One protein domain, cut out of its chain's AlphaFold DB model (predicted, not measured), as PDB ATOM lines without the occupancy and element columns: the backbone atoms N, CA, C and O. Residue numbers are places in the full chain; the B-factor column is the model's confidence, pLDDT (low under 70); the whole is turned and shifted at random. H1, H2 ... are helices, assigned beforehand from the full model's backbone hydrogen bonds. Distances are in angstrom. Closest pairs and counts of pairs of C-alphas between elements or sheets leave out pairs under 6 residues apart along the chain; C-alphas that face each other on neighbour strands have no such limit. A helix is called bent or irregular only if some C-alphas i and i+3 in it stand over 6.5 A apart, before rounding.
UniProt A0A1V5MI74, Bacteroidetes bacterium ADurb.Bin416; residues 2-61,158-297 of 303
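AT A GLANCE: This is residues 2 to 61 and 158 to 297 of the 303 residues of a protein of Bacteroidetes bacterium ADurb.Bin416 (UniProt A0A1V5MI74). A short helix, H8, makes the core of a helical bundle, with H1, H2, H3, H6, H7 and H10 packed round it. The two longest helices, H3 and H10, are both kinked and cross each other on one side of H8; H7 lies on another side with H4 and H5 packed on it, and H9 packs on H1. The printed part has 200 residues with ten named helices, H1 to H10 in chain order, and no named strand: the class is all helix. It is compact, with a radius of gyration of the C-alphas of 16.2 A and spans of 50 by 42 by 32 A.

HOW THE PARTS SIT: H1, residues 2 to 15, touches the hub H8, residues 233 to 245, which meets it with residues 239 to 244 alone; the closest C-alphas, of Ala 15 and Gly 243, are 5.1 A apart. H2, residues 22 to 29, touches H8 at a shallow tilt of 19 degrees, opposite ways, with the C-alphas of Thr 24 and Ala 239 closest at 5.8 A. H3, residues 35 to 60, touches H10, residues 267 to 295, at a steep tilt of 43 degrees, opposite ways; their closest C-alphas, of Pro 45 and Gly 285, are 4.1 A apart. H4, residues 158 to 174, touches H7, residues 208 to 218, with the C-alphas of Gln 173 and Gly 217 closest at 5.6 A. H5, residues 177 to 188, touches H7 with residues 178 to 182 alone, about perpendicular at 82 degrees, closest at the C-alphas of Leu 178 and Met 218, 5.0 A. H6, residues 192 to 202, touches H8 the same way at a shallow tilt of 21 degrees, with the C-alphas of Gly 200 and Ala 242 closest at 4.3 A. H7 and H8 form a helical hairpin. H9, residues 254 to 262, touches H1, with the C-alphas of Ile 7 and Gly 256 closest at 5.7 A. H1, H3, H6, H7, H8 and H10 form a bundle, a group of helices side by side. Every O i to N i+4 pair is within hydrogen-bond range in H1, H2 and H4 to H9, against 17 of 22 in H3 and 22 of 25 in H10.

IN THESE COORDINATES: H1 begins at C-alpha 2 (190.888, 94.021, 177.084) and is 20.0 A long. H3, 37.1 A, has a kink of 38 degrees near residue 42 and is irregular, with C-alphas 41 and 44 7.1 A apart. H4 is 24.5 A long. H10, 39.0 A, has a kink of 52 degrees near residue 274 and is irregular, with C-alphas 273 and 276 7.1 A apart; it ends at C-alpha 295 (189.765, 117.048, 151.739).

THE WHOLE: The two C-alphas farthest apart, of Leu 61 and Val 175, are 51.5 A apart. Residues 62 to 157 are not printed, and C-alphas 61 and 158 are 36.2 A apart across this cut. The link from H7 to H8, residues 219 to 232, is long. The mean pLDDT of the printed part is 93.0, and no printed residue is under 70.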
ATOM      1  N   PHE A   2     189.582  93.925 177.762       90.00
ATOM      2  CA  PHE A   2     190.888  94.021 177.084       90.00
ATOM      3  C   PHE A   2     191.020  93.100 175.866       90.00
ATOM      4  O   PHE A   2     191.343  93.582 174.792       90.00
ATOM      5  N   ALA A   3     190.652  91.823 175.995       91.25
ATOM      6  CA  ALA A   3     190.624  90.879 174.876       91.25
ATOM      7  C   ALA A   3     189.791  91.375 173.672       91.25
ATOM      8  O   ALA A   3     190.198  91.215 172.529       91.25
ATOM      9  N   GLY A   4     188.662  92.050 173.922       92.56
ATOM     10  CA  GLY A   4     187.839  92.653 172.868       92.56
ATOM     11  C   GLY A   4     188.538  93.811 172.157       92.56
ATOM     12  O   GLY A   4     188.491  93.890 170.936       92.56
ATOM     13  N   ILE A   5     189.234  94.666 172.910       95.00
ATOM     14  CA  ILE A   5     190.042  95.756 172.346       95.00
ATOM     15  C   ILE A   5     191.255  95.221 171.581       95.00
ATOM     16  O   ILE A   5     191.588  95.767 170.538       95.00
ATOM     17  N   ILE A   6     191.878  94.131 172.042       94.56
ATOM     18  CA  ILE A   6     192.985  93.473 171.334       94.56
ATOM     19  C   ILE A   6     192.531  92.972 169.958       94.56
ATOM     20  O   ILE A   6     193.255  93.179 168.991       94.56
ATOM     21  N   ILE A   7     191.336  92.376 169.851       95.25
ATOM     22  CA  ILE A   7     190.775  91.950 168.555       95.25
ATOM     23  C   ILE A   7     190.630  93.151 167.612       95.25
ATOM     24  O   ILE A   7     191.113  93.104 166.484       95.25
ATOM     25  N   ILE A   8     190.013  94.237 168.092       96.38
ATOM     26  CA  ILE A   8     189.827  95.463 167.301       96.38
ATOM     27  C   ILE A   8     191.187  96.021 166.866       96.38
ATOM     28  O   ILE A   8     191.386  96.303 165.693       96.38
ATOM     29  N   ALA A   9     192.148  96.125 167.785       96.12
ATOM     30  CA  ALA A   9     193.479  96.640 167.489       96.12
ATOM     31  C   ALA A   9     194.250  95.779 166.485       96.12
ATOM     32  O   ALA A   9     194.923  96.328 165.617       96.12
ATOM     33  N   ALA A  10     194.133  94.452 166.571       94.69
ATOM     34  CA  ALA A  10     194.760  93.538 165.624       94.69
ATOM     35  C   ALA A  10     194.180  93.713 164.211       94.69
ATOM     36  O   ALA A  10     194.939  93.901 163.265       94.69
ATOM     37  N   ASN A  11     192.851  93.732 164.079       95.50
ATOM     38  CA  ASN A  11     192.178  93.890 162.787       95.50
ATOM     39  C   ASN A  11     192.420  95.289 162.182       95.50
ATOM     40  O   ASN A  11     192.785  95.405 161.014       95.50
ATOM     41  N   SER A  12     192.299  96.357 162.981       96.06
ATOM     42  CA  SER A  12     192.626  97.727 162.558       96.06
ATOM     43  C   SER A  12     194.091  97.869 162.153       96.06
ATOM     44  O   SER A  12     194.389  98.476 161.129       96.06
ATOM     45  N   GLY A  13     195.012  97.280 162.921       94.19
ATOM     46  CA  GLY A  13     196.439  97.285 162.608       94.19
ATOM     47  C   GLY A  13     196.785  96.497 161.340       94.19
ATOM     48  O   GLY A  13     197.710  96.866 160.623       94.19
ATOM     49  N   GLY A  14     196.030  95.439 161.039       93.25
ATOM     50  CA  GLY A  14     196.178  94.678 159.801       93.25
ATOM     51  C   GLY A  14     195.702  95.448 158.566       93.25
ATOM     52  O   GLY A  14     196.366  95.425 157.531       93.25
ATOM     53  N   ALA A  15     194.593  96.184 158.688       93.69
ATOM     54  CA  ALA A  15     193.915  96.825 157.561       93.69
ATOM     55  C   ALA A  15     194.745  97.902 156.837       93.69
ATOM     56  O   ALA A  15     194.596  98.065 155.628       93.69
ATOM     57  N   PHE A  16     195.633  98.627 157.533       92.88
ATOM     58  CA  PHE A  16     196.420  99.707 156.912       92.88
ATOM     59  C   PHE A  16     197.716  99.243 156.232       92.88
ATOM     60  O   PHE A  16     198.443 100.057 155.667       92.88
ATOM     61  N   SER A  17     198.052  97.954 156.310       92.38
ATOM     62  CA  SER A  17     199.304  97.416 155.775       92.38
ATOM     63  C   SER A  17     199.031  96.362 154.704       92.38
ATOM     64  O   SER A  17     198.202  95.477 154.922       92.38
ATOM     65  N   PRO A  18     199.775  96.358 153.578       89.44
ATOM     66  CA  PRO A  18     199.601  95.361 152.518       89.44
ATOM     67  C   PRO A  18     199.973  93.934 152.945       89.44
ATOM     68  O   PRO A  18     199.659  92.991 152.231       89.44
ATOM     69  N   ILE A  19     200.670  93.773 154.075       90.00
ATOM     70  CA  ILE A  19     201.016  92.474 154.674       90.00
ATOM     71  C   ILE A  19     200.301  92.232 156.011       90.00
ATOM     72  O   ILE A  19     200.605  91.261 156.699       90.00
ATOM     73  N   GLY A  20     199.425  93.152 156.419       87.62
ATOM     74  CA  GLY A  20     198.819  93.141 157.745       87.62
ATOM     75  C   GLY A  20     197.684  92.132 157.898       87.62
ATOM     76  O   GLY A  20     197.522  91.585 158.985       87.62
ATOM     77  N   ASP A  21     196.939  91.856 156.827       88.62
ATOM     78  CA  ASP A  21     195.864  90.865 156.808       88.62
ATOM     79  C   ASP A  21     195.859  90.073 155.488       88.62
ATOM     80  O   ASP A  21     196.387  90.519 154.467       88.62
ATOM     81  N   VAL A  22     195.241  88.888 155.485       88.25
ATOM     82  CA  VAL A  22     195.113  88.066 154.269       88.25
ATOM     83  C   VAL A  22     194.368  88.840 153.180       88.25
ATOM     84  O   VAL A  22     194.771  88.800 152.018       88.25
ATOM     85  N   THR A  23     193.334  89.604 153.546       91.62
ATOM     86  CA  THR A  23     192.555  90.401 152.588       91.62
ATOM     87  C   THR A  23     193.363  91.516 151.928       91.62
ATOM     88  O   THR A  23     193.263  91.708 150.714       91.62
ATOM     89  N   THR A  24     194.216  92.213 152.684       93.62
ATOM     90  CA  THR A  24     195.071  93.273 152.134       93.62
ATOM     91  C   THR A  24     196.161  92.689 151.241       93.62
ATOM     92  O   THR A  24     196.424  93.231 150.165       93.62
ATOM     93  N   ILE A  25     196.716  91.527 151.608       91.81
ATOM     94  CA  ILE A  25     197.646  90.771 150.757       91.81
ATOM     95  C   ILE A  25     196.972  90.369 149.443       91.81
ATOM     96  O   ILE A  25     197.584  90.502 148.384       91.81
ATOM     97  N   MET A  26     195.726  89.890 149.484       91.75
ATOM     98  CA  MET A  26     194.991  89.468 148.288       91.75
ATOM     99  C   MET A  26     194.767  90.620 147.312       91.75
ATOM    100  O   MET A  26     195.132  90.499 146.140       91.75
ATOM    101  N   LEU A  27     194.245  91.750 147.799       95.12
ATOM    102  CA  LEU A  27     194.068  92.961 146.991       95.12
ATOM    103  C   LEU A  27     195.404  93.440 146.414       95.12
ATOM    104  O   LEU A  27     195.485  93.850 145.255       95.12
ATOM    105  N   TRP A  28     196.476  93.355 147.205       94.44
ATOM    106  CA  TRP A  28     197.806  93.781 146.787       94.44
ATOM    107  C   TRP A  28     198.397  92.861 145.717       94.44
ATOM    108  O   TRP A  28     199.000  93.340 144.754       94.44
ATOM    109  N   ILE A  29     198.265  91.541 145.856       90.94
ATOM    110  CA  ILE A  29     198.757  90.562 144.871       90.94
ATOM    111  C   ILE A  29     197.997  90.690 143.551       90.94
ATOM    112  O   ILE A  29     198.627  90.630 142.500       90.94
ATOM    113  N   ASN A  30     196.684  90.922 143.600       91.81
ATOM    114  CA  ASN A  30     195.859  91.091 142.405       91.81
ATOM    115  C   ASN A  30     195.994  92.482 141.753       91.81
ATOM    116  O   ASN A  30     195.459  92.719 140.676       91.81
ATOM    117  N   GLY A  31     196.730  93.405 142.382       93.12
ATOM    118  CA  GLY A  31     197.024  94.724 141.826       93.12
ATOM    119  C   GLY A  31     195.918  95.764 142.013       93.12
ATOM    120  O   GLY A  31     196.048  96.857 141.472       93.12
ATOM    121  N   ASN A  32     194.873  95.467 142.793       96.06
ATOM    122  CA  ASN A  32     193.824  96.428 143.151       96.06
ATOM    123  C   ASN A  32     194.381  97.602 143.964       96.06
ATOM    124  O   ASN A  32     193.904  98.725 143.845       96.06
ATOM    125  N   VAL A  33     195.388  97.322 144.788       95.25
ATOM    126  CA  VAL A  33     196.029  98.280 145.692       95.25
ATOM    127  C   VAL A  33     197.544  98.136 145.636       95.25
ATOM    128  O   VAL A  33     198.077  97.064 145.325       95.25
ATOM    129  N   THR A  34     198.250  99.194 146.003       94.25
ATOM    130  CA  THR A  34     199.695  99.250 146.172       94.25
ATOM    131  C   THR A  34     200.053  99.635 147.604       94.25
ATOM    132  O   THR A  34     199.238 100.123 148.385       94.25
ATOM    133  N   THR A  35     201.319  99.427 147.968       92.00
ATOM    134  CA  THR A  35     201.861  99.899 149.251       92.00
ATOM    135  C   THR A  35     201.761 101.423 149.373       92.00
ATOM    136  O   THR A  35     201.581 101.938 150.473       92.00
ATOM    137  N   GLY A  36     201.906 102.125 148.242       90.31
ATOM    138  CA  GLY A  36     201.873 103.581 148.168       90.31
ATOM    139  C   GLY A  36     200.475 104.169 148.334       90.31
ATOM    140  O   GLY A  36     200.394 105.294 148.803       90.31
ATOM    141  N   GLY A  37     199.413 103.422 148.013       90.06
ATOM    142  CA  GLY A  37     198.027 103.817 148.289       90.06
ATOM    143  C   GLY A  37     197.569 103.414 149.692       90.06
ATOM    144  O   GLY A  37     197.198 104.261 150.500       90.06
ATOM    145  N   ILE A  38     197.676 102.123 150.038       93.31
ATOM    146  CA  ILE A  38     197.105 101.587 151.289       93.31
ATOM    147  C   ILE A  38     197.656 102.263 152.547       93.31
ATOM    148  O   ILE A  38     196.880 102.644 153.419       93.31
ATOM    149  N   ILE A  39     198.980 102.390 152.679       93.50
ATOM    150  CA  ILE A  39     199.577 102.868 153.933       93.50
ATOM    151  C   ILE A  39     199.167 104.314 154.244       93.50
ATOM    152  O   ILE A  39     198.660 104.535 155.344       93.50
ATOM    153  N   PRO A  40     199.373 105.303 153.355       92.62
ATOM    154  CA  PRO A  40     199.029 106.684 153.680       92.62
ATOM    155  C   PRO A  40     197.524 106.900 153.848       92.62
ATOM    156  O   PRO A  40     197.143 107.651 154.740       92.62
ATOM    157  N   GLU A  41     196.684 106.235 153.051       94.19
ATOM    158  CA  GLU A  41     195.233 106.453 153.086       94.19
ATOM    159  C   GLU A  41     194.519 105.698 154.210       94.19
ATOM    160  O   GLU A  41     193.444 106.105 154.628       94.19
ATOM    161  N   LEU A  42     195.070 104.586 154.712       96.06
ATOM    162  CA  LEU A  42     194.400 103.782 155.742       96.06
ATOM    163  C   LEU A  42     195.017 103.907 157.130       96.06
ATOM    164  O   LEU A  42     194.392 103.465 158.097       96.06
ATOM    165  N   LEU A  43     196.195 104.522 157.274       96.00
ATOM    166  CA  LEU A  43     196.848 104.668 158.577       96.00
ATOM    167  C   LEU A  43     195.966 105.425 159.577       96.00
ATOM    168  O   LEU A  43     195.752 104.950 160.695       96.00
ATOM    169  N   LEU A  44     195.434 106.586 159.191       96.75
ATOM    170  CA  LEU A  44     194.601 107.390 160.083       96.75
ATOM    171  C   LEU A  44     193.225 106.738 160.343       96.75
ATOM    172  O   LEU A  44     192.868 106.614 161.521       96.75
ATOM    173  N   PRO A  45     192.483 106.225 159.337       97.81
ATOM    174  CA  PRO A  45     191.262 105.448 159.556       97.81
ATOM    175  C   PRO A  45     191.464 104.258 160.495       97.81
ATOM    176  O   PRO A  45     190.655 104.034 161.402       97.81
ATOM    177  N   ALA A  46     192.562 103.512 160.332       97.38
ATOM    178  CA  ALA A  46     192.911 102.385 161.191       97.38
ATOM    179  C   ALA A  46     193.152 102.828 162.637       97.38
ATOM    180  O   ALA A  46     192.545 102.269 163.556       97.38
ATOM    181  N   ILE A  47     193.964 103.868 162.849       97.94
ATOM    182  CA  ILE A  47     194.226 104.431 164.181       97.94
ATOM    183  C   ILE A  47     192.918 104.852 164.853       97.94
ATOM    184  O   ILE A  47     192.665 104.478 165.998       97.94
ATOM    185  N   ILE A  48     192.058 105.585 164.144       98.31
ATOM    186  CA  ILE A  48     190.785 106.070 164.690       98.31
ATOM    187  C   ILE A  48     189.845 104.910 165.013       98.31
ATOM    188  O   ILE A  48     189.240 104.891 166.089       98.31
ATOM    189  N   SER A  49     189.787 103.902 164.141       97.81
ATOM    190  CA  SER A  49     188.948 102.723 164.358       97.81
ATOM    191  C   SER A  49     189.333 101.903 165.586       97.81
ATOM    192  O   SER A  49     188.467 101.273 166.187       97.81
ATOM    193  N   MET A  50     190.597 101.969 166.013       96.69
ATOM    194  CA  MET A  50     191.068 101.371 167.260       96.69
ATOM    195  C   MET A  50     190.934 102.329 168.457       96.69
ATOM    196  O   MET A  50     190.547 101.903 169.552       96.69
ATOM    197  N   LEU A  51     191.241 103.620 168.287       97.69
ATOM    198  CA  LEU A  51     191.243 104.600 169.379       97.69
ATOM    199  C   LEU A  51     189.846 104.839 169.937       97.69
ATOM    200  O   LEU A  51     189.690 104.871 171.156       97.69
ATOM    201  N   VAL A  52     188.836 104.968 169.073       97.75
ATOM    202  CA  VAL A  52     187.455 105.224 169.506       97.75
ATOM    203  C   VAL A  52     186.959 104.107 170.435       97.75
ATOM    204  O   VAL A  52     186.554 104.417 171.561       97.75
ATOM    205  N   PRO A  53     187.064 102.810 170.077       96.31
ATOM    206  CA  PRO A  53     186.683 101.741 170.986       96.31
ATOM    207  C   PRO A  53     187.508 101.666 172.257       96.31
ATOM    208  O   PRO A  53     186.961 101.454 173.341       96.31
ATOM    209  N   THR A  54     188.818 101.869 172.135       95.62
ATOM    210  CA  THR A  54     189.733 101.847 173.278       95.62
ATOM    211  C   THR A  54     189.359 102.921 174.291       95.62
ATOM    212  O   THR A  54     189.281 102.640 175.486       95.62
ATOM    213  N   PHE A  55     189.061 104.131 173.820       95.62
ATOM    214  CA  PHE A  55     188.623 105.241 174.653       95.62
ATOM    215  C   PHE A  55     187.268 104.960 175.315       95.62
ATOM    216  O   PHE A  55     187.132 105.098 176.525       95.62
ATOM    217  N   LEU A  56     186.268 104.488 174.568       94.75
ATOM    218  CA  LEU A  56     184.948 104.184 175.139       94.75
ATOM    219  C   LEU A  56     185.006 103.084 176.211       94.75
ATOM    220  O   LEU A  56     184.338 103.170 177.246       94.75
ATOM    221  N   VAL A  57     185.828 102.056 175.993       93.31
ATOM    222  CA  VAL A  57     186.029 100.986 176.975       93.31
ATOM    223  C   VAL A  57     186.842 101.467 178.174       93.31
ATOM    224  O   VAL A  57     186.526 101.059 179.293       93.31
ATOM    225  N   SER A  58     187.833 102.348 177.990       91.44
ATOM    226  CA  SER A  58     188.638 102.869 179.103       91.44
ATOM    227  C   SER A  58     187.786 103.633 180.118       91.44
ATOM    228  O   SER A  58     187.975 103.454 181.317       91.44
ATOM    229  N   LEU A  59     186.760 104.366 179.667       90.06
ATOM    230  CA  LEU A  59     185.801 105.049 180.547       90.06
ATOM    231  C   LEU A  59     184.981 104.086 181.425       90.06
ATOM    232  O   LEU A  59     184.509 104.460 182.501       90.06
ATOM    233  N   SER A  60     184.796 102.845 180.971       86.31
ATOM    234  CA  SER A  60     184.039 101.815 181.692       86.31
ATOM    235  C   SER A  60     184.903 100.999 182.658       86.31
ATOM    236  O   SER A  60     184.369 100.321 183.539       86.31
ATOM    237  N   LEU A  61     186.227 101.037 182.503       83.75
ATOM    238  CA  LEU A  61     187.170 100.316 183.350       83.75
ATOM    239  C   LEU A  61     187.517 101.178 184.567       83.75
ATOM    240  O   LEU A  61     188.331 102.091 184.495       83.75
ATOM    241  N   THR A 158     194.067  75.035 157.257       79.25
ATOM    242  CA  THR A 158     193.737  76.443 156.989       79.25
ATOM    243  C   THR A 158     194.087  76.845 155.549       79.25
ATOM    244  O   THR A 158     193.298  77.517 154.887       79.25
ATOM    245  N   ILE A 159     195.218  76.376 155.005       83.62
ATOM    246  CA  ILE A 159     195.593  76.636 153.600       83.62
ATOM    247  C   ILE A 159     194.583  76.003 152.631       83.62
ATOM    248  O   ILE A 159     194.114  76.665 151.705       83.62
ATOM    249  N   LEU A 160     194.229  74.731 152.846       87.19
ATOM    250  CA  LEU A 160     193.252  74.022 152.012       87.19
ATOM    251  C   LEU A 160     191.848  74.631 152.118       87.19
ATOM    252  O   LEU A 160     191.122  74.669 151.126       87.19
ATOM    253  N   PHE A 161     191.479  75.144 153.293       82.44
ATOM    254  CA  PHE A 161     190.228  75.865 153.506       82.44
ATOM    255  C   PHE A 161     190.152  77.141 152.656       82.44
ATOM    256  O   PHE A 161     189.195  77.310 151.898       82.44
ATOM    257  N   PHE A 162     191.184  77.995 152.698       82.00
ATOM    258  CA  PHE A 162     191.227  79.198 151.860       82.00
ATOM    259  C   PHE A 162     191.266  78.867 150.367       82.00
ATOM    260  O   PHE A 162     190.560  79.504 149.588       82.00
ATOM    261  N   LEU A 163     192.013  77.835 149.960       89.06
ATOM    262  CA  LEU A 163     191.993  77.350 148.577       89.06
ATOM    263  C   LEU A 163     190.572  76.960 148.140       89.06
ATOM    264  O   LEU A 163     190.131  77.350 147.062       89.06
ATOM    265  N   GLY A 164     189.839  76.228 148.985       89.75
ATOM    266  CA  GLY A 164     188.446  75.856 148.737       89.75
ATOM    267  C   GLY A 164     187.524  77.064 148.562       89.75
ATOM    268  O   GLY A 164     186.748  77.104 147.608       89.75
ATOM    269  N   ILE A 165     187.649  78.071 149.433       87.06
ATOM    270  CA  ILE A 165     186.895  79.331 149.327       87.06
ATOM    271  C   ILE A 165     187.176  80.025 147.995       87.06
ATOM    272  O   ILE A 165     186.237  80.374 147.282       87.06
ATOM    273  N   LEU A 166     188.450  80.203 147.635       88.56
ATOM    274  CA  LEU A 166     188.828  80.896 146.402       88.56
ATOM    275  C   LEU A 166     188.314  80.162 145.158       88.56
ATOM    276  O   LEU A 166     187.808  80.804 144.241       88.56
ATOM    277  N   MET A 167     188.364  78.825 145.142       92.38
ATOM    278  CA  MET A 167     187.794  78.027 144.049       92.38
ATOM    279  C   MET A 167     186.268  78.159 143.961       92.38
ATOM    280  O   MET A 167     185.727  78.259 142.862       92.38
ATOM    281  N   ALA A 168     185.566  78.179 145.097       91.69
ATOM    282  CA  ALA A 168     184.115  78.357 145.118       91.69
ATOM    283  C   ALA A 168     183.710  79.746 144.604       91.69
ATOM    284  O   ALA A 168     182.803  79.859 143.782       91.69
ATOM    285  N   VAL A 169     184.412  80.797 145.035       90.75
ATOM    286  CA  VAL A 169     184.195  82.165 144.547       90.75
ATOM    287  C   VAL A 169     184.478  82.261 143.046       90.75
ATOM    288  O   VAL A 169     183.655  82.813 142.319       90.75
ATOM    289  N   ALA A 170     185.568  81.660 142.563       89.88
ATOM    290  CA  ALA A 170     185.875  81.607 141.135       89.88
ATOM    291  C   ALA A 170     184.759  80.910 140.336       89.88
ATOM    292  O   ALA A 170     184.329  81.417 139.306       89.88
ATOM    293  N   ALA A 171     184.207  79.802 140.840       94.38
ATOM    294  CA  ALA A 171     183.068  79.143 140.201       94.38
ATOM    295  C   ALA A 171     181.817  80.045 140.151       94.38
ATOM    296  O   ALA A 171     181.140  80.099 139.126       94.38
ATOM    297  N   LEU A 172     181.517  80.790 141.224       92.88
ATOM    298  CA  LEU A 172     180.408  81.757 141.240       92.88
ATOM    299  C   LEU A 172     180.624  82.915 140.253       92.88
ATOM    300  O   LEU A 172     179.654  83.412 139.670       92.88
ATOM    301  N   GLN A 173     181.875  83.340 140.068       91.19
ATOM    302  CA  GLN A 173     182.257  84.352 139.088       91.19
ATOM    303  C   GLN A 173     182.027  83.856 137.656       91.19
ATOM    304  O   GLN A 173     181.345  84.534 136.889       91.19
ATOM    305  N   GLU A 174     182.518  82.659 137.322       92.19
ATOM    306  CA  GLU A 174     182.389  82.051 135.986       92.19
ATOM    307  C   GLU A 174     180.928  81.786 135.595       92.19
ATOM    308  O   GLU A 174     180.534  81.983 134.446       92.19
ATOM    309  N   VAL A 175     180.079  81.405 136.557       94.62
ATOM    310  CA  VAL A 175     178.629  81.226 136.333       94.62
ATOM    311  C   VAL A 175     177.894  82.574 136.196       94.62
ATOM    312  O   VAL A 175     176.748  82.622 135.752       94.62
ATOM    313  N   GLY A 176     178.538  83.692 136.541       91.19
ATOM    314  CA  GLY A 176     177.986  85.042 136.407       91.19
ATOM    315  C   GLY A 176     177.117  85.507 137.579       91.19
ATOM    316  O   GLY A 176     176.515  86.578 137.495       91.19
ATOM    317  N   ILE A 177     177.070  84.754 138.686       93.44
ATOM    318  CA  ILE A 177     176.285  85.107 139.883       93.44
ATOM    319  C   ILE A 177     176.825  86.392 140.515       93.44
ATOM    320  O   ILE A 177     176.051  87.299 140.822       93.44
ATOM    321  N   LEU A 178     178.151  86.504 140.655       91.50
ATOM    322  CA  LEU A 178     178.787  87.695 141.231       91.50
ATOM    323  C   LEU A 178     178.519  88.949 140.393       91.50
ATOM    324  O   LEU A 178     178.244  90.007 140.950       91.50
ATOM    325  N   ARG A 179     178.493  88.818 139.061       91.12
ATOM    326  CA  ARG A 179     178.136  89.926 138.165       91.12
ATOM    327  C   ARG A 179     176.678  90.364 138.328       91.12
ATOM    328  O   ARG A 179     176.382  91.549 138.251       91.12
ATOM    329  N   GLY A 180     175.762  89.426 138.568       91.00
ATOM    330  CA  GLY A 180     174.376  89.766 138.899       91.00
ATOM    331  C   GLY A 180     174.269  90.521 140.227       91.00
ATOM    332  O   GLY A 180     173.491  91.466 140.345       91.00
ATOM    333  N   PHE A 181     175.084  90.142 141.214       90.12
ATOM    334  CA  PHE A 181     175.104  90.803 142.515       90.12
ATOM    335  C   PHE A 181     175.704  92.217 142.453       90.12
ATOM    336  O   PHE A 181     175.142  93.126 143.060       90.12
ATOM    337  N   SER A 182     176.775  92.441 141.677       91.00
ATOM    338  CA  SER A 182     177.309  93.797 141.468       91.00
ATOM    339  C   SER A 182     176.299  94.705 140.777       91.00
ATOM    340  O   SER A 182     176.012  95.780 141.288       91.00
ATOM    341  N   GLN A 183     175.645  94.234 139.712       92.88
ATOM    342  CA  GLN A 183     174.583  94.994 139.038       92.88
ATOM    343  C   GLN A 183     173.424  95.360 139.973       92.88
ATOM    344  O   GLN A 183     172.864  96.452 139.867       92.88
ATOM    345  N   PHE A 184     173.053  94.460 140.887       93.69
ATOM    346  CA  PHE A 184     172.037  94.737 141.899       93.69
ATOM    347  C   PHE A 184     172.484  95.843 142.864       93.69
ATOM    348  O   PHE A 184     171.728  96.783 143.097       93.69
ATOM    349  N   LEU A 185     173.707  95.767 143.394       92.62
ATOM    350  CA  LEU A 185     174.238  96.790 144.298       92.62
ATOM    351  C   LEU A 185     174.402  98.143 143.602       92.62
ATOM    352  O   LEU A 185     174.022  99.167 144.164       92.62
ATOM    353  N   ASP A 186     174.896  98.152 142.368       92.50
ATOM    354  CA  ASP A 186     175.083  99.375 141.587       92.50
ATOM    355  C   ASP A 186     173.741 100.054 141.288       92.50
ATOM    356  O   ASP A 186     173.637 101.278 141.319       92.50
ATOM    357  N   LYS A 187     172.690  99.263 141.041       93.75
ATOM    358  CA  LYS A 187     171.350  99.781 140.759       93.75
ATOM    359  C   LYS A 187     170.606 100.242 142.014       93.75
ATOM    360  O   LYS A 187     170.004 101.311 141.993       93.75
ATOM    361  N   GLU A 188     170.588  99.426 143.065       94.62
ATOM    362  CA  GLU A 188     169.741  99.662 144.243       94.62
ATOM    363  C   GLU A 188     170.445 100.489 145.329       94.62
ATOM    364  O   GLU A 188     169.785 101.196 146.087       94.62
ATOM    365  N   VAL A 189     171.780 100.423 145.412       93.56
ATOM    366  CA  VAL A 189     172.580 101.194 146.381       93.56
ATOM    367  C   VAL A 189     173.288 102.363 145.700       93.56
ATOM    368  O   VAL A 189     173.224 103.486 146.199       93.56
ATOM    369  N   GLY A 190     173.985 102.112 144.588       89.62
ATOM    370  CA  GLY A 190     174.643 103.111 143.728       89.62
ATOM    371  C   GLY A 190     175.825 103.881 144.330       89.62
ATOM    372  O   GLY A 190     176.684 104.364 143.597       89.62
ATOM    373  N   ASN A 191     175.918 103.996 145.658       93.62
ATOM    374  CA  ASN A 191     177.020 104.660 146.345       93.62
ATOM    375  C   ASN A 191     178.062 103.638 146.823       93.62
ATOM    376  O   ASN A 191     177.821 102.887 147.769       93.62
ATOM    377  N   TYR A 192     179.246 103.668 146.211       93.94
ATOM    378  CA  TYR A 192     180.338 102.736 146.503       93.94
ATOM    379  C   TYR A 192     180.878 102.817 147.937       93.94
ATOM    380  O   TYR A 192     181.312 101.799 148.475       93.94
ATOM    381  N   TYR A 193     180.786 103.974 148.605       95.75
ATOM    382  CA  TYR A 193     181.097 104.054 150.035       95.75
ATOM    383  C   TYR A 193     180.093 103.243 150.857       95.75
ATOM    384  O   TYR A 193     180.480 102.477 151.736       95.75
ATOM    385  N   ILE A 194     178.800 103.363 150.551       96.12
ATOM    386  CA  ILE A 194     177.750 102.607 151.249       96.12
ATOM    387  C   ILE A 194     177.890 101.110 150.962       96.12
ATOM    388  O   ILE A 194     177.786 100.308 151.887       96.12
ATOM    389  N   ILE A 195     178.188 100.730 149.716       96.06
ATOM    390  CA  ILE A 195     178.433  99.332 149.337       96.06
ATOM    391  C   ILE A 195     179.580  98.743 150.166       96.06
ATOM    392  O   ILE A 195     179.402  97.700 150.793       96.06
ATOM    393  N   ASN A 196     180.723  99.431 150.250       97.06
ATOM    394  CA  ASN A 196     181.854  98.972 151.061       97.06
ATOM    395  C   ASN A 196     181.521  98.904 152.553       97.06
ATOM    396  O   ASN A 196     181.910  97.942 153.216       97.06
ATOM    397  N   ILE A 197     180.748  99.862 153.070       97.62
ATOM    398  CA  ILE A 197     180.285  99.830 154.461       97.62
ATOM    399  C   ILE A 197     179.412  98.593 154.721       97.62
ATOM    400  O   ILE A 197     179.582  97.897 155.722       97.62
ATOM    401  N   ILE A 198     178.497  98.276 153.803       95.19
ATOM    402  CA  ILE A 198     177.649  97.082 153.895       95.19
ATOM    403  C   ILE A 198     178.507  95.814 153.845       95.19
ATOM    404  O   ILE A 198     178.338  94.947 154.702       95.19
ATOM    405  N   ILE A 199     179.448  95.712 152.899       94.75
ATOM    406  CA  ILE A 199     180.362  94.563 152.795       94.75
ATOM    407  C   ILE A 199     181.170  94.400 154.089       94.75
ATOM    408  O   ILE A 199     181.282  93.290 154.604       94.75
ATOM    409  N   GLY A 200     181.678  95.491 154.665       95.50
ATOM    410  CA  GLY A 200     182.406  95.451 155.933       95.50
ATOM    411  C   GLY A 200     181.545  94.994 157.109       95.50
ATOM    412  O   GLY A 200     181.986  94.176 157.913       95.50
ATOM    413  N   ILE A 201     180.288  95.432 157.197       96.25
ATOM    414  CA  ILE A 201     179.357  94.930 158.219       96.25
ATOM    415  C   ILE A 201     179.059  93.440 158.003       96.25
ATOM    416  O   ILE A 201     179.052  92.675 158.968       96.25
ATOM    417  N   LEU A 202     178.865  92.997 156.757       94.12
ATOM    418  CA  LEU A 202     178.683  91.577 156.427       94.12
ATOM    419  C   LEU A 202     179.923  90.736 156.774       94.12
ATOM    420  O   LEU A 202     179.767  89.583 157.182       94.12
ATOM    421  N   SER A 203     181.119  91.335 156.722       93.38
ATOM    422  CA  SER A 203     182.396  90.744 157.160       93.38
ATOM    423  C   SER A 203     182.416  90.352 158.637       93.38
ATOM    424  O   SER A 203     183.210  89.534 159.079       93.38
ATOM    425  N   SER A 204     181.498  90.888 159.441       93.12
ATOM    426  CA  SER A 204     181.346  90.441 160.826       93.12
ATOM    427  C   SER A 204     180.715  89.047 160.955       93.12
ATOM    428  O   SER A 204     180.880  88.385 161.978       93.12
ATOM    429  N   VAL A 205     179.979  88.593 159.938       90.00
ATOM    430  CA  VAL A 205     179.264  87.307 159.942       90.00
ATOM    431  C   VAL A 205     179.980  86.280 159.071       90.00
ATOM    432  O   VAL A 205     180.085  85.116 159.454       90.00
ATOM    433  N   VAL A 206     180.448  86.708 157.900       86.94
ATOM    434  CA  VAL A 206     181.202  85.890 156.946       86.94
ATOM    435  C   VAL A 206     182.653  86.331 156.998       86.94
ATOM    436  O   VAL A 206     182.906  87.527 156.985       86.94
ATOM    437  N   ASP A 207     183.586  85.379 157.031       85.06
ATOM    438  CA  ASP A 207     185.015  85.690 157.070       85.06
ATOM    439  C   ASP A 207     185.420  86.668 155.953       85.06
ATOM    440  O   ASP A 207     184.878  86.657 154.839       85.06
ATOM    441  N   ASN A 208     186.385  87.527 156.266       89.31
ATOM    442  CA  ASN A 208     186.758  88.651 155.417       89.31
ATOM    443  C   ASN A 208     187.384  88.197 154.080       89.31
ATOM    444  O   ASN A 208     187.168  88.836 153.046       89.31
ATOM    445  N   VAL A 209     188.081  87.055 154.066       88.69
ATOM    446  CA  VAL A 209     188.709  86.462 152.874       88.69
ATOM    447  C   VAL A 209     187.688  86.141 151.768       88.69
ATOM    448  O   VAL A 209     187.845  86.675 150.665       88.69
ATOM    449  N   PRO A 210     186.628  85.335 152.007       89.00
ATOM    450  CA  PRO A 210     185.594  85.086 151.003       89.00
ATOM    451  C   PRO A 210     184.917  86.354 150.476       89.00
ATOM    452  O   PRO A 210     184.624  86.432 149.285       89.00
ATOM    453  N   LEU A 211     184.656  87.342 151.338       90.94
ATOM    454  CA  LEU A 211     183.965  88.565 150.924       90.94
ATOM    455  C   LEU A 211     184.821  89.439 150.016       90.94
ATOM    456  O   LEU A 211     184.321  89.926 149.003       90.94
ATOM    457  N   VAL A 212     186.103  89.612 150.337       94.31
ATOM    458  CA  VAL A 212     187.023  90.374 149.482       94.31
ATOM    459  C   VAL A 212     187.264  89.639 148.166       94.31
ATOM    460  O   VAL A 212     187.215  90.271 147.114       94.31
ATOM    461  N   ALA A 213     187.409  88.309 148.192       92.69
ATOM    462  CA  ALA A 213     187.450  87.505 146.969       92.69
ATOM    463  C   ALA A 213     186.190  87.711 146.110       92.69
ATOM    464  O   ALA A 213     186.283  87.909 144.900       92.69
ATOM    465  N   GLY A 214     185.010  87.698 146.738       93.38
ATOM    466  CA  GLY A 214     183.734  87.950 146.074       93.38
ATOM    467  C   GLY A 214     183.675  89.339 145.446       93.38
ATOM    468  O   GLY A 214     183.342  89.458 144.272       93.38
ATOM    469  N   ALA A 215     184.077  90.378 146.182       94.44
ATOM    470  CA  ALA A 215     184.122  91.753 145.686       94.44
ATOM    471  C   ALA A 215     185.082  91.919 144.491       94.44
ATOM    472  O   ALA A 215     184.755  92.614 143.530       94.44
ATOM    473  N   MET A 216     186.228  91.229 144.502       94.00
ATOM    474  CA  MET A 216     187.155  91.180 143.362       94.00
ATOM    475  C   MET A 216     186.565  90.445 142.148       94.00
ATOM    476  O   MET A 216     186.900  90.770 141.014       94.00
ATOM    477  N   GLY A 217     185.681  89.466 142.364       91.06
ATOM    478  CA  GLY A 217     184.930  88.809 141.289       91.06
ATOM    479  C   GLY A 217     183.707  89.601 140.804       91.06
ATOM    480  O   GLY A 217     183.196  89.349 139.714       91.06
ATOM    481  N   MET A 218     183.230  90.554 141.606       92.44
ATOM    482  CA  MET A 218     182.093  91.434 141.316       92.44
ATOM    483  C   MET A 218     182.486  92.658 140.480       92.44
ATOM    484  O   MET A 218     181.717  93.063 139.604       92.44
ATOM    485  N   TYR A 219     183.665  93.226 140.753       93.69
ATOM    486  CA  TYR A 219     184.175  94.449 140.137       93.69
ATOM    487  C   TYR A 219     185.568  94.221 139.545       93.69
ATOM    488  O   TYR A 219     186.445  93.647 140.185       93.69
ATOM    489  N   THR A 220     185.796  94.687 138.321       92.69
ATOM    490  CA  THR A 220     187.099  94.581 137.651       92.69
ATOM    491  C   THR A 220     187.924  95.841 137.856       92.69
ATOM    492  O   THR A 220     187.368  96.926 137.997       92.69
ATOM    493  N   ILE A 221     189.253  95.715 137.815       94.50
ATOM    494  CA  ILE A 221     190.134  96.885 137.824       94.50
ATOM    495  C   ILE A 221     189.942  97.653 136.512       94.50
ATOM    496  O   ILE A 221     190.157  97.099 135.435       94.50
ATOM    497  N   ASP A 222     189.552  98.922 136.614       94.00
ATOM    498  CA  ASP A 222     189.296  99.804 135.476       94.00
ATOM    499  C   ASP A 222     190.107 101.101 135.623       94.00
ATOM    500  O   ASP A 222     189.745 101.952 136.437       94.00
ATOM    501  N   PRO A 223     191.181 101.288 134.831       91.19
ATOM    502  CA  PRO A 223     192.010 102.493 134.875       91.19
ATOM    503  C   PRO A 223     191.260 103.801 134.588       91.19
ATOM    504  O   PRO A 223     191.765 104.867 134.927       91.19
ATOM    505  N   SER A 224     190.091 103.738 133.945       89.75
ATOM    506  CA  SER A 224     189.266 104.913 133.644       89.75
ATOM    507  C   SER A 224     188.315 105.299 134.782       89.75
ATOM    508  O   SER A 224     187.734 106.384 134.759       89.75
ATOM    509  N   SER A 225     188.175 104.443 135.799       90.94
ATOM    510  CA  SER A 225     187.287 104.659 136.937       90.94
ATOM    511  C   SER A 225     188.042 105.169 138.156       90.94
ATOM    512  O   SER A 225     188.980 104.541 138.634       90.94
ATOM    513  N   LEU A 226     187.545 106.249 138.757       90.69
ATOM    514  CA  LEU A 226     188.059 106.759 140.029       90.69
ATOM    515  C   LEU A 226     187.935 105.733 141.170       90.69
ATOM    516  O   LEU A 226     188.754 105.689 142.087       90.69
ATOM    517  N   TYR A 227     186.886 104.916 141.131       92.62
ATOM    518  CA  TYR A 227     186.606 103.941 142.178       92.62
ATOM    519  C   TYR A 227     187.372 102.643 141.954       92.62
ATOM    520  O   TYR A 227     187.885 102.076 142.915       92.62
ATOM    521  N   PHE A 228     187.460 102.191 140.701       95.38
ATOM    522  CA  PHE A 228     187.939 100.851 140.369       95.38
ATOM    523  C   PHE A 228     189.334 100.806 139.738       95.38
ATOM    524  O   PHE A 228     189.823  99.701 139.493       95.38
ATOM    525  N   ALA A 229     190.001 101.939 139.500       94.94
ATOM    526  CA  ALA A 229     191.415 101.956 139.121       94.94
ATOM    527  C   ALA A 229     192.292 101.306 140.203       94.94
ATOM    528  O   ALA A 229     191.852 101.085 141.329       94.94
ATOM    529  N   GLN A 230     193.548 100.997 139.879       94.50
ATOM    530  CA  GLN A 230     194.526 100.637 140.908       94.50
ATOM    531  C   GLN A 230     194.646 101.782 141.921       94.50
ATOM    532  O   GLN A 230     194.737 102.937 141.513       94.50
ATOM    533  N   ASP A 231     194.622 101.451 143.214       94.44
ATOM    534  CA  ASP A 231     194.516 102.426 144.311       94.44
ATOM    535  C   ASP A 231     193.242 103.292 144.244       94.44
ATOM    536  O   ASP A 231     193.151 104.349 144.855       94.44
ATOM    537  N   GLY A 232     192.223 102.834 143.515       94.06
ATOM    538  CA  GLY A 232     190.922 103.480 143.466       94.06
ATOM    539  C   GLY A 232     190.194 103.407 144.806       94.06
ATOM    540  O   GLY A 232     190.381 102.476 145.603       94.06
ATOM    541  N   ILE A 233     189.294 104.372 145.017       95.19
ATOM    542  CA  ILE A 233     188.560 104.569 146.278       95.19
ATOM    543  C   ILE A 233     187.858 103.282 146.728       95.19
ATOM    544  O   ILE A 233     187.828 102.969 147.916       95.19
ATOM    545  N   PHE A 234     187.300 102.501 145.795       96.50
ATOM    546  CA  PHE A 234     186.601 101.269 146.149       96.50
ATOM    547  C   PHE A 234     187.547 100.250 146.781       96.50
ATOM    548  O   PHE A 234     187.199  99.664 147.800       96.50
ATOM    549  N   TRP A 235     188.739 100.046 146.220       96.94
ATOM    550  CA  TRP A 235     189.652  98.995 146.667       96.94
ATOM    551  C   TRP A 235     190.321  99.317 147.995       96.94
ATOM    552  O   TRP A 235     190.384  98.455 148.875       96.94
ATOM    553  N   ILE A 236     190.780 100.558 148.159       96.44
ATOM    554  CA  ILE A 236     191.397 101.002 149.410       96.44
ATOM    555  C   ILE A 236     190.345 101.015 150.521       96.44
ATOM    556  O   ILE A 236     190.568 100.469 151.605       96.44
ATOM    557  N   PHE A 237     189.148 101.531 150.241       97.62
ATOM    558  CA  PHE A 237     188.095 101.549 151.246       97.62
ATOM    559  C   PHE A 237     187.542 100.159 151.572       97.62
ATOM    560  O   PHE A 237     187.177  99.897 152.719       97.62
ATOM    561  N   LEU A 238     187.509  99.242 150.598       97.56
ATOM    562  CA  LEU A 238     187.148  97.843 150.820       97.56
ATOM    563  C   LEU A 238     188.153  97.162 151.754       97.56
ATOM    564  O   LEU A 238     187.728  96.446 152.659       97.56
ATOM    565  N   ALA A 239     189.457  97.409 151.581       96.62
ATOM    566  CA  ALA A 239     190.499  96.876 152.462       96.62
ATOM    567  C   ALA A 239     190.265  97.292 153.925       96.62
ATOM    568  O   ALA A 239     190.277  96.453 154.827       96.62
ATOM    569  N   TYR A 240     189.953  98.572 154.151       97.69
ATOM    570  CA  TYR A 240     189.543  99.063 155.464       97.69
ATOM    571  C   TYR A 240     188.255  98.391 155.953       97.69
ATOM    572  O   TYR A 240     188.203  97.858 157.066       97.69
ATOM    573  N   CYS A 241     187.208  98.401 155.125       97.56
ATOM    574  CA  CYS A 241     185.883  97.965 155.534       97.56
ATOM    575  C   CYS A 241     185.845  96.474 155.881       97.56
ATOM    576  O   CYS A 241     185.322  96.100 156.930       97.56
ATOM    577  N   ALA A 242     186.409  95.625 155.024       95.12
ATOM    578  CA  ALA A 242     186.447  94.185 155.232       95.12
ATOM    579  C   ALA A 242     187.382  93.796 156.386       95.12
ATOM    580  O   ALA A 242     187.019  92.933 157.188       95.12
ATOM    581  N   GLY A 243     188.539  94.461 156.505       93.75
ATOM    582  CA  GLY A 243     189.518  94.207 157.562       93.75
ATOM    583  C   GLY A 243     189.007  94.592 158.952       93.75
ATOM    584  O   GLY A 243     189.031  93.781 159.875       93.75
ATOM    585  N   VAL A 244     188.484  95.811 159.113       96.56
ATOM    586  CA  VAL A 244     188.009  96.311 160.417       96.56
ATOM    587  C   VAL A 244     186.629  95.758 160.772       96.56
ATOM    588  O   VAL A 244     186.378  95.448 161.942       96.56
ATOM    589  N   GLY A 245     185.745  95.601 159.782       96.06
ATOM    590  CA  GLY A 245     184.359  95.165 159.964       96.06
ATOM    591  C   GLY A 245     184.217  93.788 160.619       96.06
ATOM    592  O   GLY A 245     183.309  93.585 161.429       96.06
ATOM    593  N   GLY A 246     185.189  92.893 160.407       93.62
ATOM    594  CA  GLY A 246     185.280  91.598 161.095       93.62
ATOM    595  C   GLY A 246     185.335  91.699 162.627       93.62
ATOM    596  O   GLY A 246     185.025  90.739 163.324       93.62
ATOM    597  N   SER A 247     185.657  92.873 163.181       95.44
ATOM    598  CA  SER A 247     185.665  93.122 164.630       95.44
ATOM    599  C   SER A 247     184.278  93.368 165.226       95.44
ATOM    600  O   SER A 247     184.139  93.394 166.448       95.44
ATOM    601  N   ILE A 248     183.244  93.608 164.410       97.38
ATOM    602  CA  ILE A 248     181.906  93.926 164.927       97.38
ATOM    603  C   ILE A 248     181.325  92.714 165.657       97.38
ATOM    604  O   ILE A 248     180.705  92.882 166.701       97.38
ATOM    605  N   LEU A 249     181.566  91.489 165.191       96.38
ATOM    606  CA  LEU A 249     181.203  90.260 165.897       96.38
ATOM    607  C   LEU A 249     182.461  89.429 166.136       96.38
ATOM    608  O   LEU A 249     183.330  89.351 165.283       96.38
ATOM    609  N   ILE A 250     182.534  88.738 167.274       93.69
ATOM    610  CA  ILE A 250     183.730  87.968 167.659       93.69
ATOM    611  C   ILE A 250     184.094  86.835 166.683       93.69
ATOM    612  O   ILE A 250     185.219  86.358 166.696       93.69
ATOM    613  N   ILE A 251     183.155  86.391 165.850       90.88
ATOM    614  CA  ILE A 251     183.367  85.319 164.868       90.88
ATOM    615  C   ILE A 251     183.781  85.838 163.485       90.88
ATOM    616  O   ILE A 251     184.102  85.028 162.624       90.88
ATOM    617  N   GLY A 252     183.757  87.156 163.270       88.56
ATOM    618  CA  GLY A 252     183.978  87.773 161.960       88.56
ATOM    619  C   GLY A 252     185.441  87.891 161.543       88.56
ATOM    620  O   GLY A 252     185.729  88.366 160.453       88.56
ATOM    621  N   SER A 253     186.391  87.502 162.400       90.19
ATOM    622  CA  SER A 253     187.803  87.441 162.017       90.19
ATOM    623  C   SER A 253     188.553  86.324 162.731       90.19
ATOM    624  O   SER A 253     188.187  85.905 163.836       90.19
ATOM    625  N   ALA A 254     189.665  85.887 162.133       86.62
ATOM    626  CA  ALA A 254     190.566  84.903 162.728       86.62
ATOM    627  C   ALA A 254     191.044  85.322 164.132       86.62
ATOM    628  O   ALA A 254     191.046  84.504 165.053       86.62
ATOM    629  N   ALA A 255     191.379  86.603 164.332       90.12
ATOM    630  CA  ALA A 255     191.763  87.129 165.644       90.12
ATOM    631  C   ALA A 255     190.636  86.967 166.678       90.12
ATOM    632  O   ALA A 255     190.885  86.562 167.817       90.12
ATOM    633  N   GLY A 256     189.393  87.236 166.272       91.25
ATOM    634  CA  GLY A 256     188.214  87.055 167.108       91.25
ATOM    635  C   GLY A 256     187.999  85.597 167.517       91.25
ATOM    636  O   GLY A 256     187.880  85.311 168.711       91.25
ATOM    637  N   VAL A 257     188.048  84.666 166.559       89.50
ATOM    638  CA  VAL A 257     187.883  83.220 166.805       89.50
ATOM    639  C   VAL A 257     188.992  82.670 167.708       89.50
ATOM    640  O   VAL A 257     188.709  81.915 168.643       89.50
ATOM    641  N   VAL A 258     190.246  83.084 167.494       88.94
ATOM    642  CA  VAL A 258     191.385  82.678 168.335       88.94
ATOM    643  C   VAL A 258     191.193  83.145 169.776       88.94
ATOM    644  O   VAL A 258     191.269  82.341 170.705       88.94
ATOM    645  N   VAL A 259     190.890  84.429 169.983       90.94
ATOM    646  CA  VAL A 259     190.676  84.985 171.326       90.94
ATOM    647  C   VAL A 259     189.440  84.371 171.990       90.94
ATOM    648  O   VAL A 259     189.471  84.082 173.184       90.94
ATOM    649  N   MET A 260     188.373  84.112 171.231       90.69
ATOM    650  CA  MET A 260     187.185  83.413 171.722       90.69
ATOM    651  C   MET A 260     187.532  82.030 172.278       90.69
ATOM    652  O   MET A 260     187.044  81.672 173.347       90.69
ATOM    653  N   GLY A 261     188.387  81.276 171.578       86.25
ATOM    654  CA  GLY A 261     188.843  79.954 172.006       86.25
ATOM    655  C   GLY A 261     189.763  79.995 173.229       86.25
ATOM    656  O   GLY A 261     189.572  79.210 174.160       86.25
ATOM    657  N   LEU A 262     190.728  80.922 173.253       88.75
ATOM    658  CA  LEU A 262     191.714  81.050 174.336       88.75
ATOM    659  C   LEU A 262     191.091  81.552 175.642       88.75
ATOM    660  O   LEU A 262     191.275  80.948 176.696       88.75
ATOM    661  N   GLU A 263     190.309  82.628 175.562       90.12
ATOM    662  CA  GLU A 263     189.705  83.300 176.719       90.12
ATOM    663  C   GLU A 263     188.293  82.778 177.034       90.12
ATOM    664  O   GLU A 263     187.632  83.264 177.954       90.12
ATOM    665  N   LYS A 264     187.801  81.797 176.260       89.94
ATOM    666  CA  LYS A 264     186.453  81.206 176.380       89.94
ATOM    667  C   LYS A 264     185.344  82.265 176.429       89.94
ATOM    668  O   LYS A 264     184.377  82.151 177.187       89.94
ATOM    669  N   ILE A 265     185.487  83.318 175.625       90.75
ATOM    670  CA  ILE A 265     184.541  84.436 175.597       90.75
ATOM    671  C   ILE A 265     183.221  83.968 174.985       90.75
ATOM    672  O   ILE A 265     183.177  83.407 173.894       90.75
ATOM    673  N   ASN A 266     182.110  84.239 175.667       94.12
ATOM    674  CA  ASN A 266     180.789  83.936 175.133       94.12
ATOM    675  C   ASN A 266     180.392  84.929 174.020       94.12
ATOM    676  O   ASN A 266     180.501  86.144 174.199       94.12
ATOM    677  N   PHE A 267     179.849  84.419 172.909       93.69
ATOM    678  CA  PHE A 267     179.385  85.231 171.776       93.69
ATOM    679  C   PHE A 267     178.386  86.324 172.188       93.69
ATOM    680  O   PHE A 267     178.565  87.493 171.853       93.69
ATOM    681  N   ILE A 268     177.361  85.973 172.971       96.31
ATOM    682  CA  ILE A 268     176.302  86.900 173.403       96.31
ATOM    683  C   ILE A 268     176.880  87.980 174.320       96.31
ATOM    684  O   ILE A 268     176.436  89.131 174.295       96.31
ATOM    685  N   TRP A 269     177.882  87.632 175.131       95.44
ATOM    686  CA  TRP A 269     178.589  88.613 175.948       95.44
ATOM    687  C   TRP A 269     179.330  89.628 175.072       95.44
ATOM    688  O   TRP A 269     179.178  90.832 175.289       95.44
ATOM    689  N   TYR A 270     180.071  89.162 174.061       96.50
ATOM    690  CA  TYR A 270     180.780  90.045 173.133       96.50
ATOM    691  C   TYR A 270     179.802  90.944 172.374       96.50
ATOM    692  O   TYR A 270     179.990  92.160 172.349       96.50
ATOM    693  N   LEU A 271     178.705  90.365 171.874       96.44
ATOM    694  CA  LEU A 271     177.632  91.083 171.190       96.44
ATOM    695  C   LEU A 271     177.090  92.249 172.024       96.44
ATOM    696  O   LEU A 271     176.911  93.362 171.538       96.44
ATOM    697  N   LYS A 272     176.861  92.014 173.318       95.38
ATOM    698  CA  LYS A 272     176.308  93.031 174.221       95.38
ATOM    699  C   LYS A 272     177.333  94.065 174.685       95.38
ATOM    700  O   LYS A 272     176.942  95.177 175.034       95.38
ATOM    701  N   LYS A 273     178.616  93.707 174.784       94.06
ATOM    702  CA  LYS A 273     179.630  94.540 175.461       94.06
ATOM    703  C   LYS A 273     180.646  95.189 174.534       94.06
ATOM    704  O   LYS A 273     181.116  96.269 174.875       94.06
ATOM    705  N   ILE A 274     180.981  94.555 173.416       96.56
ATOM    706  CA  ILE A 274     182.050  94.995 172.514       96.56
ATOM    707  C   ILE A 274     181.500  95.376 171.142       96.56
ATOM    708  O   ILE A 274     181.919  96.400 170.618       96.56
ATOM    709  N   SER A 275     180.535  94.639 170.585       97.00
ATOM    710  CA  SER A 275     180.085  94.841 169.197       97.00
ATOM    711  C   SER A 275     179.611  96.253 168.875       97.00
ATOM    712  O   SER A 275     179.967  96.790 167.834       97.00
ATOM    713  N   TRP A 276     178.854  96.890 169.770       96.56
ATOM    714  CA  TRP A 276     178.413  98.273 169.557       96.56
ATOM    715  C   TRP A 276     179.587  99.260 169.576       96.56
ATOM    716  O   TRP A 276     179.600 100.225 168.820       96.56
ATOM    717  N   VAL A 277     180.599  98.998 170.406       97.00
ATOM    718  CA  VAL A 277     181.812  99.813 170.471       97.00
ATOM    719  C   VAL A 277     182.642  99.612 169.202       97.00
ATOM    720  O   VAL A 277     183.079 100.586 168.597       97.00
ATOM    721  N   ALA A 278     182.825  98.359 168.779       97.44
ATOM    722  CA  ALA A 278     183.512  98.005 167.544       97.44
ATOM    723  C   ALA A 278     182.830  98.642 166.325       97.44
ATOM    724  O   ALA A 278     183.516  99.206 165.481       97.44
ATOM    725  N   LEU A 279     181.494  98.642 166.282       98.19
ATOM    726  CA  LEU A 279     180.715  99.319 165.246       98.19
ATOM    727  C   LEU A 279     180.966 100.833 165.232       98.19
ATOM    728  O   LEU A 279     181.125 101.410 164.163       98.19
ATOM    729  N   LEU A 280     181.047 101.488 166.395       98.00
ATOM    730  CA  LEU A 280     181.382 102.915 166.454       98.00
ATOM    731  C   LEU A 280     182.810 103.193 165.977       98.00
ATOM    732  O   LEU A 280     183.018 104.162 165.257       98.00
ATOM    733  N   GLY A 281     183.782 102.350 166.336       98.06
ATOM    734  CA  GLY A 281     185.149 102.458 165.815       98.06
ATOM    735  C   GLY A 281     185.207 102.278 164.301       98.06
ATOM    736  O   GLY A 281     185.807 103.088 163.599       98.06
ATOM    737  N   TYR A 282     184.519 101.258 163.798       98.38
ATOM    738  CA  TYR A 282     184.370 100.982 162.376       98.38
ATOM    739  C   TYR A 282     183.759 102.165 161.607       98.38
ATOM    740  O   TYR A 282     184.310 102.620 160.612       98.38
ATOM    741  N   LEU A 283     182.651 102.727 162.092       98.56
ATOM    742  CA  LEU A 283     182.017 103.878 161.444       98.56
ATOM    743  C   LEU A 283     182.856 105.156 161.575       98.56
ATOM    744  O   LEU A 283     182.871 105.970 160.656       98.56
ATOM    745  N   ALA A 284     183.572 105.335 162.686       98.38
ATOM    746  CA  ALA A 284     184.449 106.485 162.881       98.38
ATOM    747  C   ALA A 284     185.637 106.466 161.914       98.38
ATOM    748  O   ALA A 284     185.906 107.476 161.270       98.38
ATOM    749  N   GLY A 285     186.329 105.330 161.772       98.19
ATOM    750  CA  GLY A 285     187.412 105.223 160.796       98.19
ATOM    751  C   GLY A 285     186.894 105.290 159.355       98.19
ATOM    752  O   GLY A 285     187.511 105.966 158.539       98.19
ATOM    753  N   ALA A 286     185.717 104.721 159.062       98.12
ATOM    754  CA  ALA A 286     185.067 104.884 157.761       98.12
ATOM    755  C   ALA A 286     184.782 106.356 157.434       98.12
ATOM    756  O   ALA A 286     185.077 106.824 156.338       98.12
ATOM    757  N   GLY A 287     184.242 107.103 158.401       97.69
ATOM    758  CA  GLY A 287     184.004 108.535 158.263       97.69
ATOM    759  C   GLY A 287     185.294 109.319 158.038       97.69
ATOM    760  O   GLY A 287     185.326 110.197 157.183       97.69
ATOM    761  N   VAL A 288     186.370 108.976 158.751       97.38
ATOM    762  CA  VAL A 288     187.689 109.598 158.552       97.38
ATOM    763  C   VAL A 288     188.224 109.332 157.153       97.38
ATOM    764  O   VAL A 288     188.623 110.289 156.503       97.38
ATOM    765  N   TYR A 289     188.140 108.100 156.652       97.12
ATOM    766  CA  TYR A 289     188.552 107.790 155.283       97.12
ATOM    767  C   TYR A 289     187.779 108.625 154.249       97.12
ATOM    768  O   TYR A 289     188.362 109.228 153.351       97.12
ATOM    769  N   ILE A 290     186.454 108.727 154.403       95.50
ATOM    770  CA  ILE A 290     185.612 109.542 153.513       95.50
ATOM    771  C   ILE A 290     186.037 111.018 153.562       95.50
ATOM    772  O   ILE A 290     186.103 111.683 152.527       95.50
ATOM    773  N   LEU A 291     186.351 111.542 154.751       94.69
ATOM    774  CA  LEU A 291     186.853 112.908 154.913       94.69
ATOM    775  C   LEU A 291     188.245 113.084 154.288       94.69
ATOM    776  O   LEU A 291     188.487 114.105 153.650       94.69
ATOM    777  N   GLU A 292     189.138 112.105 154.417       92.69
ATOM    778  CA  GLU A 292     190.454 112.122 153.775       92.69
ATOM    779  C   GLU A 292     190.329 112.191 152.257       92.69
ATOM    780  O   GLU A 292     190.915 113.083 151.647       92.69
ATOM    781  N   MET A 293     189.493 111.345 151.655       90.38
ATOM    782  CA  MET A 293     189.233 111.372 150.211       90.38
ATOM    783  C   MET A 293     188.554 112.666 149.749       90.38
ATOM    784  O   MET A 293     188.684 113.069 148.597       90.38
ATOM    785  N   THR A 294     187.827 113.343 150.640       86.69
ATOM    786  CA  THR A 294     187.155 114.608 150.311       86.69
ATOM    787  C   THR A 294     188.104 115.809 150.398       86.69
ATOM    788  O   THR A 294     188.006 116.721 149.578       86.69
ATOM    789  N   TYR A 295     189.005 115.840 151.386       87.88
ATOM    790  CA  TYR A 295     189.765 117.048 151.739       87.88
ATOM    791  C   TYR A 295     191.286 116.927 151.604       87.88
ATOM    792  O   TYR A 295     191.942 117.935 151.346       87.88
ATOM    793  N   LEU A 296     191.857 115.740 151.809       82.06
ATOM    794  CA  LEU A 296     193.309 115.517 151.829       82.06
ATOM    795  C   LEU A 296     193.811 114.888 150.528       82.06
ATOM    796  O   LEU A 296     194.847 115.300 150.010       82.06
ATOM    797  N   PHE A 297     193.037 113.960 149.974       78.69
ATOM    798  CA  PHE A 297     193.288 113.302 148.697       78.69
ATOM    799  C   PHE A 297     192.103 113.514 147.747       78.69
ATOM    800  O   PHE A 297     191.485 112.538 147.320       78.69
TER     801      PHE A 297